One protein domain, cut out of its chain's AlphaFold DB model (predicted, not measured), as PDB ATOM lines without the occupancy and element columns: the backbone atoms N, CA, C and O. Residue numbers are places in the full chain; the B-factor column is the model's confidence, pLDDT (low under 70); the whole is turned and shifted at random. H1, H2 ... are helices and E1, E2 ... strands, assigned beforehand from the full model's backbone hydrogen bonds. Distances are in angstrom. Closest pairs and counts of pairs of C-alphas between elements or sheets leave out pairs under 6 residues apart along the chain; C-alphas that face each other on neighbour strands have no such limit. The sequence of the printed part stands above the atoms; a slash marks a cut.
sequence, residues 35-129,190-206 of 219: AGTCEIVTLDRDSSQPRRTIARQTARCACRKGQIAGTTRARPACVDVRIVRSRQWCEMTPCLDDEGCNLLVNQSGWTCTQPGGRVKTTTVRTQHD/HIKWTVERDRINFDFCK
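This is residues 35 to 129 and 190 to 206 of the 219 residues of the protein "Protein FAM19A5-like" of Amphiprion ocellaris (UniProt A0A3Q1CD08). One twisted and curled sheet of seven strands makes the body, and the small hairpin of E3 and E4 packs over one face of it, toward one end of E1, E2 and E8. Short H1 follows that hairpin, and the long link of residues 86 to 99 then runs over the same face to E5 at the far edge; the opposite face is bare of named elements. The printed part has 112 residues, with nine named strands and one named helix in the order E1, E2, E3, E4, H1, E5, E6, E7, E8, E9; the class is mostly strand. The large sheet is mixed, in the order E1, E2, E8, E9, E7, E6, E5, with E9 and E7 as its parallel pair. The whole is compact, with a radius of gyration of the C-alphas of 14.0 A and spans of 43 by 29 by 29 A.

E1, residues 37 to 46, begins with C-alpha 37 at (93.490, -21.280, 18.085) and is 27.0 A from first to last C-alpha. E2, residues 54 to 62, is 26.4 A long. E3, residues 67 to 72, measures 13.2 A, and E4, residues 75 to 80, 15.4 A. H1, residues 81 to 85, follows at once and is 6.2 A long. E5, residues 100 to 103, begins with C-alpha 100 at (70.392, -30.325, 24.375) and measures 10.3 A. E6, residues 109 to 113, is 13.5 A long, and E7, residues 119 to 125, 19.4 A. E8, residues 190 to 196, measures 19.6 A; E9, residues 199 to 205, measures 19.1 A and ends with C-alpha 205 at (96.947, -32.121, 30.259).

Edge strand E1 and E2 form an antiparallel hairpin at 162 degrees; N 39 and O 60 are 2.8 A apart, within hydrogen-bond range. E2 and E8 are antiparallel at 161 degrees, with N 57 and O 193 at 3.0 A. E8 and E9 form an antiparallel hairpin at 163 degrees, with N 196 and O 199 at 2.8 A. E9 and E7 are parallel at 24 degrees, with N 125 and O 202 at 2.8 A. E5, E6 and E7 form a meander, each strand the antiparallel neighbour of the one before: N 102 and O 111 are 3.0 A apart, and N 112 and O 120 are 2.8 A apart. E5 is the other edge strand. From edge to edge the strands' lines turn by 90 degrees, and the way across the sheet turns by 65 degrees. The hairpin of E3 and E4 is a separate antiparallel sheet at 139 degrees, with N 70 and O 77 at 2.7 A. Between E4 and E1 the closest C-alphas, those of Ala 77 and Cys 38, are 5.7 A apart; between E3 and E8 they are those of Ala 69 and Ile 191, at 6.7 A. E3 and E4 are both apart from E5, E6 and E7. H1 is not on the large sheet; its O i to N i+4 pair is within hydrogen-bond range.

The two C-alphas farthest apart, those of Pro 50 and Lys 65, are 43.4 A from each other. Residues 130 to 189 are not printed, and C-alphas 129 and 190 across the cut are 16.9 A apart. Of the links that are printed whole, the one from H1 to E5 is long, with 14 residues. The mean pLDDT of the printed part is 75.5; 40 residues are under 70, among them residues 41 to 58, 126 to 129 and 190 to 196.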
ATOM      1  N   ALA A  35      97.586 -17.201  18.542       62.34
ATOM      2  CA  ALA A  35      97.000 -17.050  19.869       62.34
ATOM      3  C   ALA A  35      95.460 -16.988  19.808       62.34
ATOM      4  O   ALA A  35      94.872 -16.049  19.265       62.34
ATOM      5  N   GLY A  36      94.812 -17.969  20.432       65.12
ATOM      6  CA  GLY A  36      93.366 -18.198  20.422       65.12
ATOM      7  C   GLY A  36      92.912 -19.369  19.545       65.12
ATOM      8  O   GLY A  36      91.709 -19.535  19.369       65.12
ATOM      9  N   THR A  37      93.829 -20.169  18.990       69.19
ATOM     10  CA  THR A  37      93.490 -21.280  18.085       69.19
ATOM     11  C   THR A  37      93.781 -22.655  18.685       69.19
ATOM     12  O   THR A  37      94.655 -22.826  19.540       69.19
ATOM     13  N   CYS A  38      93.013 -23.640  18.219       75.81
ATOM     14  CA  CYS A  38      93.185 -25.052  18.524       75.81
ATOM     15  C   CYS A  38      93.259 -25.849  17.219       75.81
ATOM     16  O   CYS A  38      92.400 -25.695  16.353       75.81
ATOM     17  N   GLU A  39      94.245 -26.732  17.107       76.69
ATOM     18  CA  GLU A  39      94.455 -27.607  15.954       76.69
ATOM     19  C   GLU A  39      94.451 -29.075  16.393       76.69
ATOM     20  O   GLU A  39      95.004 -29.429  17.435       76.69
ATOM     21  N   ILE A  40      93.822 -29.952  15.611       75.31
ATOM     22  CA  ILE A  40      93.802 -31.397  15.873       75.31
ATOM     23  C   ILE A  40      95.083 -32.004  15.294       75.31
ATOM     24  O   ILE A  40      95.283 -31.985  14.088       75.31
ATOM     25  N   VAL A  41      95.937 -32.562  16.152       68.94
ATOM     26  CA  VAL A  41      97.289 -33.016  15.778       68.94
ATOM     27  C   VAL A  41      97.370 -34.517  15.565       68.94
ATOM     28  O   VAL A  41      98.143 -34.987  14.738       68.94
ATOM     29  N   THR A  42      96.571 -35.295  16.291       66.38
ATOM     30  CA  THR A  42      96.529 -36.747  16.094       66.38
ATOM     31  C   THR A  42      95.092 -37.218  16.064       66.38
ATOM     32  O   THR A  42      94.343 -36.955  17.008       66.38
ATOM     33  N   LEU A  43      94.749 -37.967  15.023       64.69
ATOM     34  CA  LEU A  43      93.536 -38.762  14.945       64.69
ATOM     35  C   LEU A  43      93.959 -40.221  14.805       64.69
ATOM     36  O   LEU A  43      94.393 -40.635  13.737       64.69
ATOM     37  N   ASP A  44      93.841 -40.972  15.890       64.25
ATOM     38  CA  ASP A  44      94.117 -42.400  15.906       64.25
ATOM     39  C   ASP A  44      92.789 -43.156  15.985       64.25
ATOM     40  O   ASP A  44      91.959 -42.911  16.867       64.25
ATOM     41  N   ARG A  45      92.541 -44.012  14.996       60.56
ATOM     42  CA  ARG A  45      91.341 -44.847  14.921       60.56
ATOM     43  C   ARG A  45      91.789 -46.277  15.105       60.56
ATOM     44  O   ARG A  45      92.283 -46.892  14.167       60.56
ATOM     45  N   ASP A  46      91.583 -46.797  16.303       58.34
ATOM     46  CA  ASP A  46      91.872 -48.192  16.565       58.34
ATOM     47  C   ASP A  46      90.675 -49.039  16.109       58.34
ATOM     48  O   ASP A  46      89.607 -49.045  16.731       58.34
ATOM     49  N   SER A  47      90.834 -49.701  14.959       58.50
ATOM     50  CA  SER A  47      89.860 -50.640  14.393       58.50
ATOM     51  C   SER A  47      90.155 -52.097  14.759       58.50
ATOM     52  O   SER A  47      89.439 -52.987  14.304       58.50
ATOM     53  N   SER A  48      91.200 -52.364  15.556       57.88
ATOM     54  CA  SER A  48      91.641 -53.728  15.888       57.88
ATOM     55  C   SER A  48      90.621 -54.516  16.722       57.88
ATOM     56  O   SER A  48      90.678 -55.744  16.778       57.88
ATOM     57  N   GLN A  49      89.633 -53.836  17.318       54.09
ATOM     58  CA  GLN A  49      88.497 -54.456  17.996       54.09
ATOM     59  C   GLN A  49      87.204 -54.282  17.172       54.09
ATOM     60  O   GLN A  49      86.550 -53.243  17.271       54.09
ATOM     61  N   PRO A  50      86.742 -55.308  16.428       50.06
ATOM     62  CA  PRO A  50      85.524 -55.218  15.609       50.06
ATOM     63  C   PRO A  50      84.236 -54.981  16.422       50.06
ATOM     64  O   PRO A  50      83.219 -54.585  15.864       50.06
ATOM     65  N   ARG A  51      84.264 -55.179  17.750       53.22
ATOM     66  CA  ARG A  51      83.138 -54.878  18.656       53.22
ATOM     67  C   ARG A  51      83.185 -53.475  19.286       53.22
ATOM     68  O   ARG A  51      82.228 -53.102  19.962       53.22
ATOM     69  N   ARG A  52      84.265 -52.700  19.113       53.38
ATOM     70  CA  ARG A  52      84.448 -51.395  19.775       53.38
ATOM     71  C   ARG A  52      85.377 -50.495  18.960       53.38
ATOM     72  O   ARG A  52      86.590 -50.586  19.078       53.38
ATOM     73  N   THR A  53      84.808 -49.585  18.174       55.38
ATOM     74  CA  THR A  53      85.594 -48.539  17.506       55.38
ATOM     75  C   THR A  53      85.991 -47.484  18.537       55.38
ATOM     76  O   THR A  53      85.142 -46.718  18.998       55.38
ATOM     77  N   ILE A  54      87.265 -47.464  18.933       54.69
ATOM     78  CA  ILE A  54      87.819 -46.428  19.811       54.69
ATOM     79  C   ILE A  54      88.482 -45.384  18.916       54.69
ATOM     80  O   ILE A  54      89.415 -45.682  18.173       54.69
ATOM     81  N   ALA A  55      87.990 -44.149  18.980       62.34
ATOM     82  CA  ALA A  55      88.612 -43.021  18.302       62.34
ATOM     83  C   ALA A  55      89.328 -42.156  19.338       62.34
ATOM     84  O   ALA A  55      88.710 -41.668  20.291       62.34
ATOM     85  N   ARG A  56      90.633 -41.965  19.147       63.94
ATOM     86  CA  ARG A  56      91.454 -41.099  19.980       63.94
ATOM     87  C   ARG A  56      91.853 -39.858  19.207       63.94
ATOM     88  O   ARG A  56      92.487 -39.931  18.158       63.94
ATOM     89  N   GLN A  57      91.497 -38.709  19.757       67.94
ATOM     90  CA  GLN A  57      91.854 -37.413  19.203       67.94
ATOM     91  C   GLN A  57      92.728 -36.657  20.197       67.94
ATOM     92  O   GLN A  57      92.473 -36.671  21.403       67.94
ATOM     93  N   THR A  58      93.763 -35.995  19.690       68.06
ATOM     94  CA  THR A  58      94.560 -35.042  20.470       68.06
ATOM     95  C   THR A  58      94.597 -33.727  19.720       68.06
ATOM     96  O   THR A  58      94.954 -33.699  18.542       68.06
ATOM     97  N   ALA A  59      94.263 -32.645  20.415       70.50
ATOM     98  CA  ALA A  59      94.369 -31.290  19.897       70.50
ATOM     99  C   ALA A  59      95.447 -30.506  20.655       70.50
ATOM    100  O   ALA A  59      95.602 -30.669  21.869       70.50
ATOM    101  N   ARG A  60      96.189 -29.666  19.930       72.38
ATOM    102  CA  ARG A  60      97.080 -28.639  20.480       72.38
ATOM    103  C   ARG A  60      96.323 -27.314  20.487       72.38
ATOM    104  O   ARG A  60      95.800 -26.904  19.459       72.38
ATOM    105  N   CYS A  61      96.272 -26.652  21.637       72.25
ATOM    106  CA  CYS A  61      95.605 -25.365  21.803       72.25
ATOM    107  C   CYS A  61      96.579 -24.313  22.332       72.25
ATOM    108  O   CYS A  61      97.286 -24.553  23.319       72.25
ATOM    109  N   ALA A  62      96.565 -23.133  21.712       74.75
ATOM    110  CA  ALA A  62      97.267 -21.942  22.172       74.75
ATOM    111  C   ALA A  62      96.240 -20.903  22.631       74.75
ATOM    112  O   ALA A  62      95.751 -20.109  21.834       74.75
ATOM    113  N   CYS A  63      95.885 -20.917  23.915       74.06
ATOM    114  CA  CYS A  63      94.865 -20.022  24.466       74.06
ATOM    115  C   CYS A  63      95.465 -18.745  25.063       74.06
ATOM    116  O   CYS A  63      96.612 -18.724  25.513       74.06
ATOM    117  N   ARG A  64      94.680 -17.661  25.065       70.69
ATOM    118  CA  ARG A  64      95.091 -16.373  25.645       70.69
ATOM    119  C   ARG A  64      95.103 -16.440  27.177       70.69
ATOM    120  O   ARG A  64      94.536 -17.347  27.785       70.69
ATOM    121  N   LYS A  65      95.735 -15.460  27.830       68.94
ATOM    122  CA  LYS A  65      95.698 -15.331  29.298       68.94
ATOM    123  C   LYS A  65      94.238 -15.226  29.767       68.94
ATOM    124  O   LYS A  65      93.485 -14.424  29.231       68.94
ATOM    125  N   GLY A  66      93.852 -16.040  30.752       71.31
ATOM    126  CA  GLY A  66      92.465 -16.133  31.237       71.31
ATOM    127  C   GLY A  66      91.596 -17.156  30.494       71.31
ATOM    128  O   GLY A  66      90.489 -17.441  30.939       71.31
ATOM    129  N   GLN A  67      92.115 -17.766  29.425       72.38
ATOM    130  CA  GLN A  67      91.460 -18.852  28.705       72.38
ATOM    131  C   GLN A  67      92.197 -20.177  28.906       72.38
ATOM    132  O   GLN A  67      93.408 -20.224  29.133       72.38
ATOM    133  N   ILE A  68      91.448 -21.265  28.805       75.62
ATOM    134  CA  ILE A  68      91.938 -22.634  28.832       75.62
ATOM    135  C   ILE A  68      91.369 -23.392  27.642       75.62
ATOM    136  O   ILE A  68      90.324 -23.052  27.093       75.62
ATOM    137  N   ALA A  69      92.091 -24.415  27.224       79.69
ATOM    138  CA  ALA A  69      91.626 -25.333  26.213       79.69
ATOM    139  C   ALA A  69      90.342 -26.021  26.716       79.69
ATOM    140  O   ALA A  69      90.273 -26.457  27.862       79.69
ATOM    141  N   GLY A  70      89.324 -26.079  25.872       83.81
ATOM    142  CA  GLY A  70      88.008 -26.627  26.154       83.81
ATOM    143  C   GLY A  70      87.331 -27.069  24.866       83.81
ATOM    144  O   GLY A  70      87.989 -27.438  23.887       83.81
ATOM    145  N   THR A  71      86.003 -27.066  24.875       83.56
ATOM    146  CA  THR A  71      85.211 -27.659  23.799       83.56
ATOM    147  C   THR A  71      84.060 -26.748  23.434       83.56
ATOM    148  O   THR A  71      83.312 -26.337  24.318       83.56
ATOM    149  N   THR A  72      83.873 -26.501  22.148       88.12
ATOM    150  CA  THR A  72      82.719 -25.763  21.638       88.12
ATOM    151  C   THR A  72      82.245 -26.449  20.368       88.12
ATOM    152  O   THR A  72      83.058 -26.741  19.489       88.12
ATOM    153  N   ARG A  73      80.942 -26.737  20.263       87.25
ATOM    154  CA  ARG A  73      80.325 -27.409  19.102       87.25
ATOM    155  C   ARG A  73      81.060 -28.686  18.678       87.25
ATOM    156  O   ARG A  73      81.460 -28.838  17.524       87.25
ATOM    157  N   ALA A  74      81.290 -29.581  19.640       82.12
ATOM    158  CA  ALA A  74      82.015 -30.841  19.462       82.12
ATOM    159  C   ALA A  74      83.431 -30.701  18.848       82.12
ATOM    160  O   ALA A  74      83.950 -31.644  18.248       82.12
ATOM    161  N   ARG A  75      84.069 -29.531  18.992       81.56
ATOM    162  CA  ARG A  75      85.420 -29.230  18.494       81.56
ATOM    163  C   ARG A  75      86.286 -28.595  19.589       81.56
ATOM    164  O   ARG A  75      85.743 -27.992  20.517       81.56
ATOM    165  N   PRO A  76      87.623 -28.726  19.513       82.69
ATOM    166  CA  PRO A  76      88.519 -28.075  20.463       82.69
ATOM    167  C   PRO A  76      88.479 -26.550  20.282       82.69
ATOM    168  O   PRO A  76      88.578 -26.054  19.161       82.69
ATOM    169  N   ALA A  77      88.345 -25.814  21.381       84.94
ATOM    170  CA  ALA A  77      88.285 -24.352  21.388       84.94
ATOM    171  C   ALA A  77      88.910 -23.780  22.668       84.94
ATOM    172  O   ALA A  77      89.049 -24.487  23.661       84.94
ATOM    173  N   CYS A  78      89.273 -22.498  22.663       80.94
ATOM    174  CA  CYS A  78      89.691 -21.797  23.877       80.94
ATOM    175  C   CYS A  78      88.472 -21.197  24.581       80.94
ATOM    176  O   CYS A  78      87.732 -20.417  23.987       80.94
ATOM    177  N   VAL A  79      88.281 -21.551  25.849       83.44
ATOM    178  CA  VAL A  79      87.137 -21.156  26.683       83.44
ATOM    179  C   VAL A  79      87.626 -20.435  27.936       83.44
ATOM    180  O   VAL A  79      88.794 -20.548  28.307       83.44
ATOM    181  N   ASP A  80      86.763 -19.670  28.596       83.44
ATOM    182  CA  ASP A  80      87.141 -18.947  29.812       83.44
ATOM    183  C   ASP A  80      87.431 -19.915  30.975       83.44
ATOM    184  O   ASP A  80      86.705 -20.885  31.210       83.44
ATOM    185  N   VAL A  81      88.496 -19.646  31.737       79.50
ATOM    186  CA  VAL A  81      88.892 -20.455  32.904       79.50
ATOM    187  C   VAL A  81      87.782 -20.525  33.963       79.50
ATOM    188  O   VAL A  81      87.685 -21.518  34.688       79.50
ATOM    189  N   ARG A  82      86.920 -19.507  34.055       79.75
ATOM    190  CA  ARG A  82      85.775 -19.460  34.974       79.75
ATOM    191  C   ARG A  82      84.793 -20.592  34.721       79.75
ATOM    192  O   ARG A  82      84.302 -21.153  35.695       79.75
ATOM    193  N   ILE A  83      84.559 -20.968  33.466       82.50
ATOM    194  CA  ILE A  83      83.632 -22.049  33.094       82.50
ATOM    195  C   ILE A  83      84.123 -23.380  33.676       82.50
ATOM    196  O   ILE A  83      83.367 -24.119  34.304       82.50
ATOM    197  N   VAL A  84      85.426 -23.650  33.549       79.38
ATOM    198  CA  VAL A  84      86.054 -24.875  34.070       79.38
ATOM    199  C   VAL A  84      86.118 -24.866  35.600       79.38
ATOM    200  O   VAL A  84      85.826 -25.878  36.233       79.38
ATOM    201  N   ARG A  85      86.448 -23.723  36.220       79.38
ATOM    202  CA  ARG A  85      86.508 -23.589  37.689       79.38
ATOM    203  C   ARG A  85      85.138 -23.715  38.354       79.38
ATOM    204  O   ARG A  85      85.025 -24.353  39.394       79.38
ATOM    205  N   SER A  86      84.112 -23.120  37.755       80.31
ATOM    206  CA  SER A  86      82.728 -23.181  38.240       80.31
ATOM    207  C   SER A  86      81.999 -24.463  37.828       80.31
ATOM    208  O   SER A  86      80.867 -24.681  38.259       80.31
ATOM    209  N   ARG A  87      82.642 -25.315  37.011       84.25
ATOM    210  CA  ARG A  87      82.086 -26.559  36.452       84.25
ATOM    211  C   ARG A  87      80.787 -26.336  35.664       84.25
ATOM    212  O   ARG A  87      79.955 -27.237  35.557       84.25
ATOM    213  N   GLN A  88      80.620 -25.148  35.084       89.62
ATOM    214  CA  GLN A  88      79.466 -24.762  34.267       89.62
ATOM    215  C   GLN A  88      79.645 -25.225  32.820       89.62
ATOM    216  O   GLN A  88      79.640 -24.441  31.879       89.62
ATOM    217  N   TRP A  89      79.826 -26.529  32.612       89.44
ATOM    218  CA  TRP A  89      80.243 -27.083  31.320       89.44
ATOM    219  C   TRP A  89      79.332 -26.740  30.133       89.44
ATOM    220  O   TRP A  89      79.803 -26.716  29.002       89.44
ATOM    221  N   CYS A  90      78.047 -26.461  30.347       91.81
ATOM    222  CA  CYS A  90      77.153 -26.067  29.257       91.81
ATOM    223  C   CYS A  90      77.364 -24.617  28.791       91.81
ATOM    224  O   CYS A  90      77.025 -24.304  27.655       91.81
ATOM    225  N   GLU A  91      77.995 -23.760  29.598       91.50
ATOM    226  CA  GLU A  91      78.283 -22.363  29.240       91.50
ATOM    227  C   GLU A  91      79.296 -22.259  28.085       91.50
ATOM    228  O   GLU A  91      79.211 -21.354  27.260       91.50
ATOM    229  N   MET A  92      80.201 -23.238  27.929       87.75
ATOM    230  CA  MET A  92      81.103 -23.298  26.761       87.75
ATOM    231  C   MET A  92      80.430 -23.774  25.463       87.75
ATOM    232  O   MET A  92      81.085 -23.817  24.420       87.75
ATOM    233  N   THR A  93      79.141 -24.130  25.510       93.19
ATOM    234  CA  THR A  93      78.364 -24.659  24.375       93.19
ATOM    235  C   THR A  93      79.037 -25.882  23.725       93.19
ATOM    236  O   THR A  93      79.485 -25.831  22.574       93.19
ATOM    237  N   PRO A  94      79.182 -27.001  24.462       88.62
ATOM    238  CA  PRO A  94      79.972 -28.138  23.998       88.62
ATOM    239  C   PRO A  94      79.236 -29.016  22.972       88.62
ATOM    240  O   PRO A  94      79.885 -29.712  22.189       88.62
ATOM    241  N   CYS A  95      77.902 -28.988  22.976       91.50
ATOM    242  CA  CYS A  95      77.046 -29.763  22.080       91.50
ATOM    243  C   CYS A  95      76.818 -29.038  20.740       91.50
ATOM    244  O   CYS A  95      77.193 -27.874  20.583       91.50
ATOM    245  N   LEU A  96      76.255 -29.745  19.758       89.75
ATOM    246  CA  LEU A  96      75.788 -29.135  18.505       89.75
ATOM    247  C   LEU A  96      74.505 -28.322  18.738       89.75
ATOM    248  O   LEU A  96      73.839 -28.514  19.750       89.75
ATOM    249  N   ASP A  97      74.145 -27.452  17.792       89.00
ATOM    250  CA  ASP A  97      72.978 -26.563  17.923       89.00
ATOM    251  C   ASP A  97      71.648 -27.344  18.045       89.00
ATOM    252  O   ASP A  97      70.723 -26.898  18.719       89.00
ATOM    253  N   ASP A  98      71.587 -28.555  17.477       88.62
ATOM    254  CA  ASP A  98      70.432 -29.463  17.555       88.62
ATOM    255  C   ASP A  98      70.450 -30.392  18.789       88.62
ATOM    256  O   ASP A  98      69.584 -31.258  18.937       88.62
ATOM    257  N   GLU A  99      71.459 -30.286  19.661       92.44
ATOM    258  CA  GLU A  99      71.639 -31.151  20.830       92.44
ATOM    259  C   GLU A  99      71.412 -30.372  22.140       92.44
ATOM    260  O   GLU A  99      72.014 -29.330  22.385       92.44
ATOM    261  N   GLY A 100      70.594 -30.915  23.047       92.75
ATOM    262  CA  GLY A 100      70.392 -30.325  24.375       92.75
ATOM    263  C   GLY A 100      71.560 -30.631  25.317       92.75
ATOM    264  O   GLY A 100      71.889 -31.808  25.498       92.75
ATOM    265  N   CYS A 101      72.156 -29.605  25.938       93.81
ATOM    266  CA  CYS A 101      73.222 -29.761  26.936       93.81
ATOM    267  C   CYS A 101      72.659 -29.886  28.354       93.81
ATOM    268  O   CYS A 101      71.925 -29.008  28.802       93.81
ATOM    269  N   ASN A 102      73.057 -30.930  29.083       94.00
ATOM    270  CA  ASN A 102      72.749 -31.085  30.506       94.00
ATOM    271  C   ASN A 102      74.025 -31.338  31.315       94.00
ATOM    272  O   ASN A 102      74.927 -32.044  30.869       94.00
ATOM    273  N   LEU A 103      74.112 -30.788  32.524       93.19
ATOM    274  CA  LEU A 103      75.236 -31.056  33.424       93.19
ATOM    275  C   LEU A 103      75.074 -32.424  34.094       93.19
ATOM    276  O   LEU A 103      73.971 -32.823  34.466       93.19
ATOM    277  N   LEU A 104      76.185 -33.137  34.295       90.44
ATOM    278  CA  LEU A 104      76.173 -34.327  35.146       90.44
ATOM    279  C   LEU A 104      75.909 -33.924  36.602       90.44
ATOM    280  O   LEU A 104      76.408 -32.903  37.072       90.44
ATOM    281  N   VAL A 105      75.201 -34.781  37.341       89.06
ATOM    282  CA  VAL A 105      74.835 -34.552  38.755       89.06
ATOM    283  C   VAL A 105      76.060 -34.292  39.640       89.06
ATOM    284  O   VAL A 105      76.030 -33.453  40.531       89.06
ATOM    285  N   ASN A 106      77.171 -34.976  39.368       88.88
ATOM    286  CA  ASN A 106      78.430 -34.815  40.098       88.88
ATOM    287  C   ASN A 106      79.290 -33.640  39.591       88.88
ATOM    288  O   ASN A 106      80.439 -33.504  40.011       88.88
ATOM    289  N   GLN A 107      78.780 -32.847  38.642       85.44
ATOM    290  CA  GLN A 107      79.492 -31.762  37.966       85.44
ATOM    291  C   GLN A 107      80.825 -32.197  37.330       85.44
ATOM    292  O   GLN A 107      81.678 -31.357  37.045       85.44
ATOM    293  N   SER A 108      81.031 -33.494  37.081       85.00
ATOM    294  CA  SER A 108      82.261 -34.012  36.472       85.00
ATOM    295  C   SER A 108      82.222 -33.972  34.944       85.00
ATOM    296  O   SER A 108      83.076 -34.575  34.299       85.00
ATOM    297  N   GLY A 109      81.205 -33.354  34.346       88.81
ATOM    298  CA  GLY A 109      81.041 -33.279  32.901       88.81
ATOM    299  C   GLY A 109      79.623 -32.902  32.481       88.81
ATOM    300  O   GLY A 109      78.862 -32.328  33.262       88.81
ATOM    301  N   TRP A 110      79.270 -33.236  31.243       92.50
ATOM    302  CA  TRP A 110      77.990 -32.893  30.620       92.50
ATOM    303  C   TRP A 110      77.466 -34.027  29.738       92.50
ATOM    304  O   TRP A 110      78.211 -34.925  29.347       92.50
ATOM    305  N   THR A 111      76.187 -33.978  29.390       92.56
ATOM    306  CA  THR A 111      75.576 -34.817  28.366       92.56
ATOM    307  C   THR A 111      75.060 -33.965  27.214       92.56
ATOM    308  O   THR A 111      74.580 -32.850  27.413       92.56
ATOM    309  N   CYS A 112      75.173 -34.503  26.004       92.31
ATOM    310  CA  CYS A 112      74.547 -33.971  24.803       92.31
ATOM    311  C   CYS A 112      73.444 -34.934  24.374       92.31
ATOM    312  O   CYS A 112      73.696 -36.106  24.077       92.31
ATOM    313  N   THR A 113      72.216 -34.436  24.390       92.31
ATOM    314  CA  THR A 113      70.998 -35.204  24.126       92.31
ATOM    315  C   THR A 113      70.565 -34.934  22.694       92.31
ATOM    316  O   THR A 113      70.228 -33.799  22.362       92.31
ATOM    317  N   GLN A 114      70.605 -35.953  21.835       89.75
ATOM    318  CA  GLN A 114      70.162 -35.831  20.448       89.75
ATOM    319  C   GLN A 114      68.631 -35.906  20.347       89.75
ATOM    320  O   GLN A 114      68.017 -36.624  21.144       89.75
ATOM    321  N   PRO A 115      68.011 -35.284  19.325       84.00
ATOM    322  CA  PRO A 115      66.561 -35.350  19.105       84.00
ATOM    323  C   PRO A 115      66.019 -36.785  18.984       84.00
ATOM    324  O   PRO A 115      64.876 -37.051  19.331       84.00
ATOM    325  N   GLY A 116      66.856 -37.738  18.554       82.44
ATOM    326  CA  GLY A 116      66.529 -39.168  18.471       82.44
ATOM    327  C   GLY A 116      66.693 -39.960  19.777       82.44
ATOM    328  O   GLY A 116      66.804 -41.182  19.725       82.44
ATOM    329  N   GLY A 117      66.807 -39.299  20.934       82.38
ATOM    330  CA  GLY A 117      66.928 -39.944  22.251       82.38
ATOM    331  C   GLY A 117      68.314 -40.511  22.580       82.38
ATOM    332  O   GLY A 117      68.538 -41.011  23.682       82.38
ATOM    333  N   ARG A 118      69.278 -40.416  21.657       84.50
ATOM    334  CA  ARG A 118      70.663 -40.829  21.903       84.50
ATOM    335  C   ARG A 118      71.365 -39.812  22.800       84.50
ATOM    336  O   ARG A 118      71.436 -38.630  22.468       84.50
ATOM    337  N   VAL A 119      71.928 -40.281  23.910       87.31
ATOM    338  CA  VAL A 119      72.640 -39.437  24.878       87.31
ATOM    339  C   VAL A 119      74.134 -39.705  24.790       87.31
ATOM    340  O   VAL A 119      74.574 -40.826  25.027       87.31
ATOM    341  N   LYS A 120      74.918 -38.672  24.476       86.19
ATOM    342  CA  LYS A 120      76.381 -38.712  24.560       86.19
ATOM    343  C   LYS A 120      76.810 -38.126  25.893       86.19
ATOM    344  O   LYS A 120      76.505 -36.973  26.180       86.19
ATOM    345  N   THR A 121      77.543 -38.888  26.687       86.75
ATOM    346  CA  THR A 121      78.031 -38.456  27.996       86.75
ATOM    347  C   THR A 121      79.503 -38.118  27.924       86.75
ATOM    348  O   THR A 121      80.332 -38.956  27.585       86.75
ATOM    349  N   THR A 122      79.841 -36.905  28.317       85.56
ATOM    350  CA  THR A 122      81.210 -36.443  28.434       85.56
ATOM    351  C   THR A 122      81.609 -36.359  29.899       85.56
ATOM    352  O   THR A 122      80.938 -35.702  30.690       85.56
ATOM    353  N   THR A 123      82.728 -36.984  30.260       85.31
ATOM    354  CA  THR A 123      83.321 -36.878  31.599       85.31
ATOM    355  C   THR A 123      84.712 -36.273  31.523       85.31
ATOM    356  O   THR A 123      85.569 -36.760  30.782       85.31
ATOM    357  N   VAL A 124      84.937 -35.246  32.333       80.31
ATOM    358  CA  VAL A 124      86.210 -34.556  32.493       80.31
ATOM    359  C   VAL A 124      86.995 -35.192  33.631       80.31
ATOM    360  O   VAL A 124      86.518 -35.280  34.762       80.31
ATOM    361  N   ARG A 125      88.230 -35.595  33.342       73.12
ATOM    362  CA  ARG A 125      89.206 -36.024  34.340       73.12
ATOM    363  C   ARG A 125      90.210 -34.896  34.531       73.12
ATOM    364  O   ARG A 125      91.116 -34.698  33.725       73.12
ATOM    365  N   THR A 126      90.030 -34.122  35.597       59.47
ATOM    366  CA  THR A 126      91.040 -33.156  36.036       59.47
ATOM    367  C   THR A 126      92.095 -33.905  36.840       59.47
ATOM    368  O   THR A 126      91.806 -34.382  37.937       59.47
ATOM    369  N   GLN A 127      93.312 -34.019  36.314       53.38
ATOM    370  CA  GLN A 127      94.454 -34.493  37.093       53.38
ATOM    371  C   GLN A 127      94.886 -33.343  38.021       53.38
ATOM    372  O   GLN A 127      95.732 -32.530  37.665       53.38
ATOM    373  N   HIS A 128      94.197 -33.193  39.154       44.28
ATOM    374  CA  HIS A 128      94.521 -32.182  40.160       44.28
ATOM    375  C   HIS A 128      95.739 -32.652  40.965       44.28
ATOM    376  O   HIS A 128      95.684 -33.685  41.624       44.28
ATOM    377  N   ASP A 129      96.832 -31.903  40.840       38.44
ATOM    378  CA  ASP A 129      97.889 -31.675  41.831       38.44
ATOM    379  C   ASP A 129      98.194 -32.813  42.825       38.44
ATOM    380  O   ASP A 129      97.770 -32.802  43.978       38.44
ATOM    381  N   HIS A 190      97.500 -29.351  25.781       58.91
ATOM    382  CA  HIS A 190      97.000 -30.500  25.037       58.91
ATOM    383  C   HIS A 190      95.675 -30.940  25.642       58.91
ATOM    384  O   HIS A 190      95.586 -31.178  26.849       58.91
ATOM    385  N   ILE A 191      94.665 -31.086  24.788       64.94
ATOM    386  CA  ILE A 191      93.413 -31.742  25.158       64.94
ATOM    387  C   ILE A 191      93.383 -33.095  24.474       64.94
ATOM    388  O   ILE A 191      93.573 -33.191  23.254       64.94
ATOM    389  N   LYS A 192      93.101 -34.132  25.257       65.56
ATOM    390  CA  LYS A 192      92.928 -35.482  24.749       65.56
ATOM    391  C   LYS A 192      91.506 -35.977  24.954       65.56
ATOM    392  O   LYS A 192      90.908 -35.772  26.005       65.56
ATOM    393  N   TRP A 193      91.010 -36.658  23.931       64.69
ATOM    394  CA  TRP A 193      89.627 -37.080  23.803       64.69
ATOM    395  C   TRP A 193      89.659 -38.548  23.423       64.69
ATOM    396  O   TRP A 193      90.317 -38.936  22.452       64.69
ATOM    397  N   THR A 194      88.976 -39.374  24.200       66.56
ATOM    398  CA  THR A 194      88.814 -40.790  23.875       66.56
ATOM    399  C   THR A 194      87.329 -41.084  23.790       66.56
ATOM    400  O   THR A 194      86.615 -40.925  24.781       66.56
ATOM    401  N   VAL A 195      86.871 -41.482  22.604       68.12
ATOM    402  CA  VAL A 195      85.470 -41.826  22.357       68.12
ATOM    403  C   VAL A 195      85.289 -43.328  22.510       68.12
ATOM    404  O   VAL A 195      85.949 -44.121  21.838       68.12
ATOM    405  N   GLU A 196      84.363 -43.708  23.381       66.94
ATOM    406  CA  GLU A 196      83.949 -45.080  23.616       66.94
ATOM    407  C   GLU A 196      82.422 -45.186  23.549       66.94
ATOM    408  O   GLU A 196      81.728 -44.873  24.517       66.94
ATOM    409  N   ARG A 197      81.895 -45.692  22.425       72.81
ATOM    410  CA  ARG A 197      80.447 -45.771  22.152       72.81
ATOM    411  C   ARG A 197      79.765 -44.404  22.312       72.81
ATOM    412  O   ARG A 197      79.857 -43.584  21.406       72.81
ATOM    413  N   ASP A 198      79.127 -44.174  23.460       67.38
ATOM    414  CA  ASP A 198      78.401 -42.950  23.819       67.38
ATOM    415  C   ASP A 198      79.051 -42.197  24.990       67.38
ATOM    416  O   ASP A 198      78.480 -41.245  25.515       67.38
ATOM    417  N   ARG A 199      80.245 -42.618  25.427       63.50
ATOM    418  CA  ARG A 199      81.040 -41.906  26.428       63.50
ATOM    419  C   ARG A 199      82.254 -41.252  25.793       63.50
ATOM    420  O   ARG A 199      82.981 -41.885  25.029       63.50
ATOM    421  N   ILE A 200      82.503 -40.003  26.161       70.50
ATOM    422  CA  ILE A 200      83.698 -39.259  25.779       70.50
ATOM    423  C   ILE A 200      84.485 -38.946  27.051       70.50
ATOM    424  O   ILE A 200      83.996 -38.263  27.950       70.50
ATOM    425  N   ASN A 201      85.707 -39.470  27.136       73.69
ATOM    426  CA  ASN A 201      86.637 -39.132  28.209       73.69
ATOM    427  C   ASN A 201      87.502 -37.955  27.776       73.69
ATOM    428  O   ASN A 201      88.129 -38.005  26.714       73.69
ATOM    429  N   PHE A 202      87.536 -36.937  28.627       67.69
ATOM    430  CA  PHE A 202      88.293 -35.715  28.431       67.69
ATOM    431  C   PHE A 202      89.397 -35.592  29.455       67.69
ATOM    432  O   PHE A 202      89.124 -35.446  30.648       67.69
ATOM    433  N   ASP A 203      90.630 -35.584  28.965       67.31
ATOM    434  CA  ASP A 203      91.808 -35.389  29.792       67.31
ATOM    435  C   ASP A 203      92.425 -34.023  29.459       67.31
ATOM    436  O   ASP A 203      92.884 -33.776  28.334       67.31
ATOM    437  N   PHE A 204      92.433 -33.128  30.449       60.91
ATOM    438  CA  PHE A 204      93.141 -31.852  30.366       60.91
ATOM    439  C   PHE A 204      94.580 -32.051  30.841       60.91
ATOM    440  O   PHE A 204      94.838 -32.135  32.041       60.91
ATOM    441  N   CYS A 205      95.531 -32.110  29.907       55.34
ATOM    442  CA  CYS A 205      96.947 -32.121  30.259       55.34
ATOM    443  C   CYS A 205      97.406 -30.670  30.489       55.34
ATOM    444  O   CYS A 205      97.606 -29.907  29.537       55.34
ATOM    445  N   LYS A 206      97.576 -30.275  31.755       46.56
ATOM    446  CA  LYS A 206      98.203 -28.995  32.114       46.56
ATOM    447  C   LYS A 206      99.709 -29.119  31.882       46.56
ATOM    448  O   LYS A 206     100.360 -29.954  32.503       46.56
TER     449      LYS A 206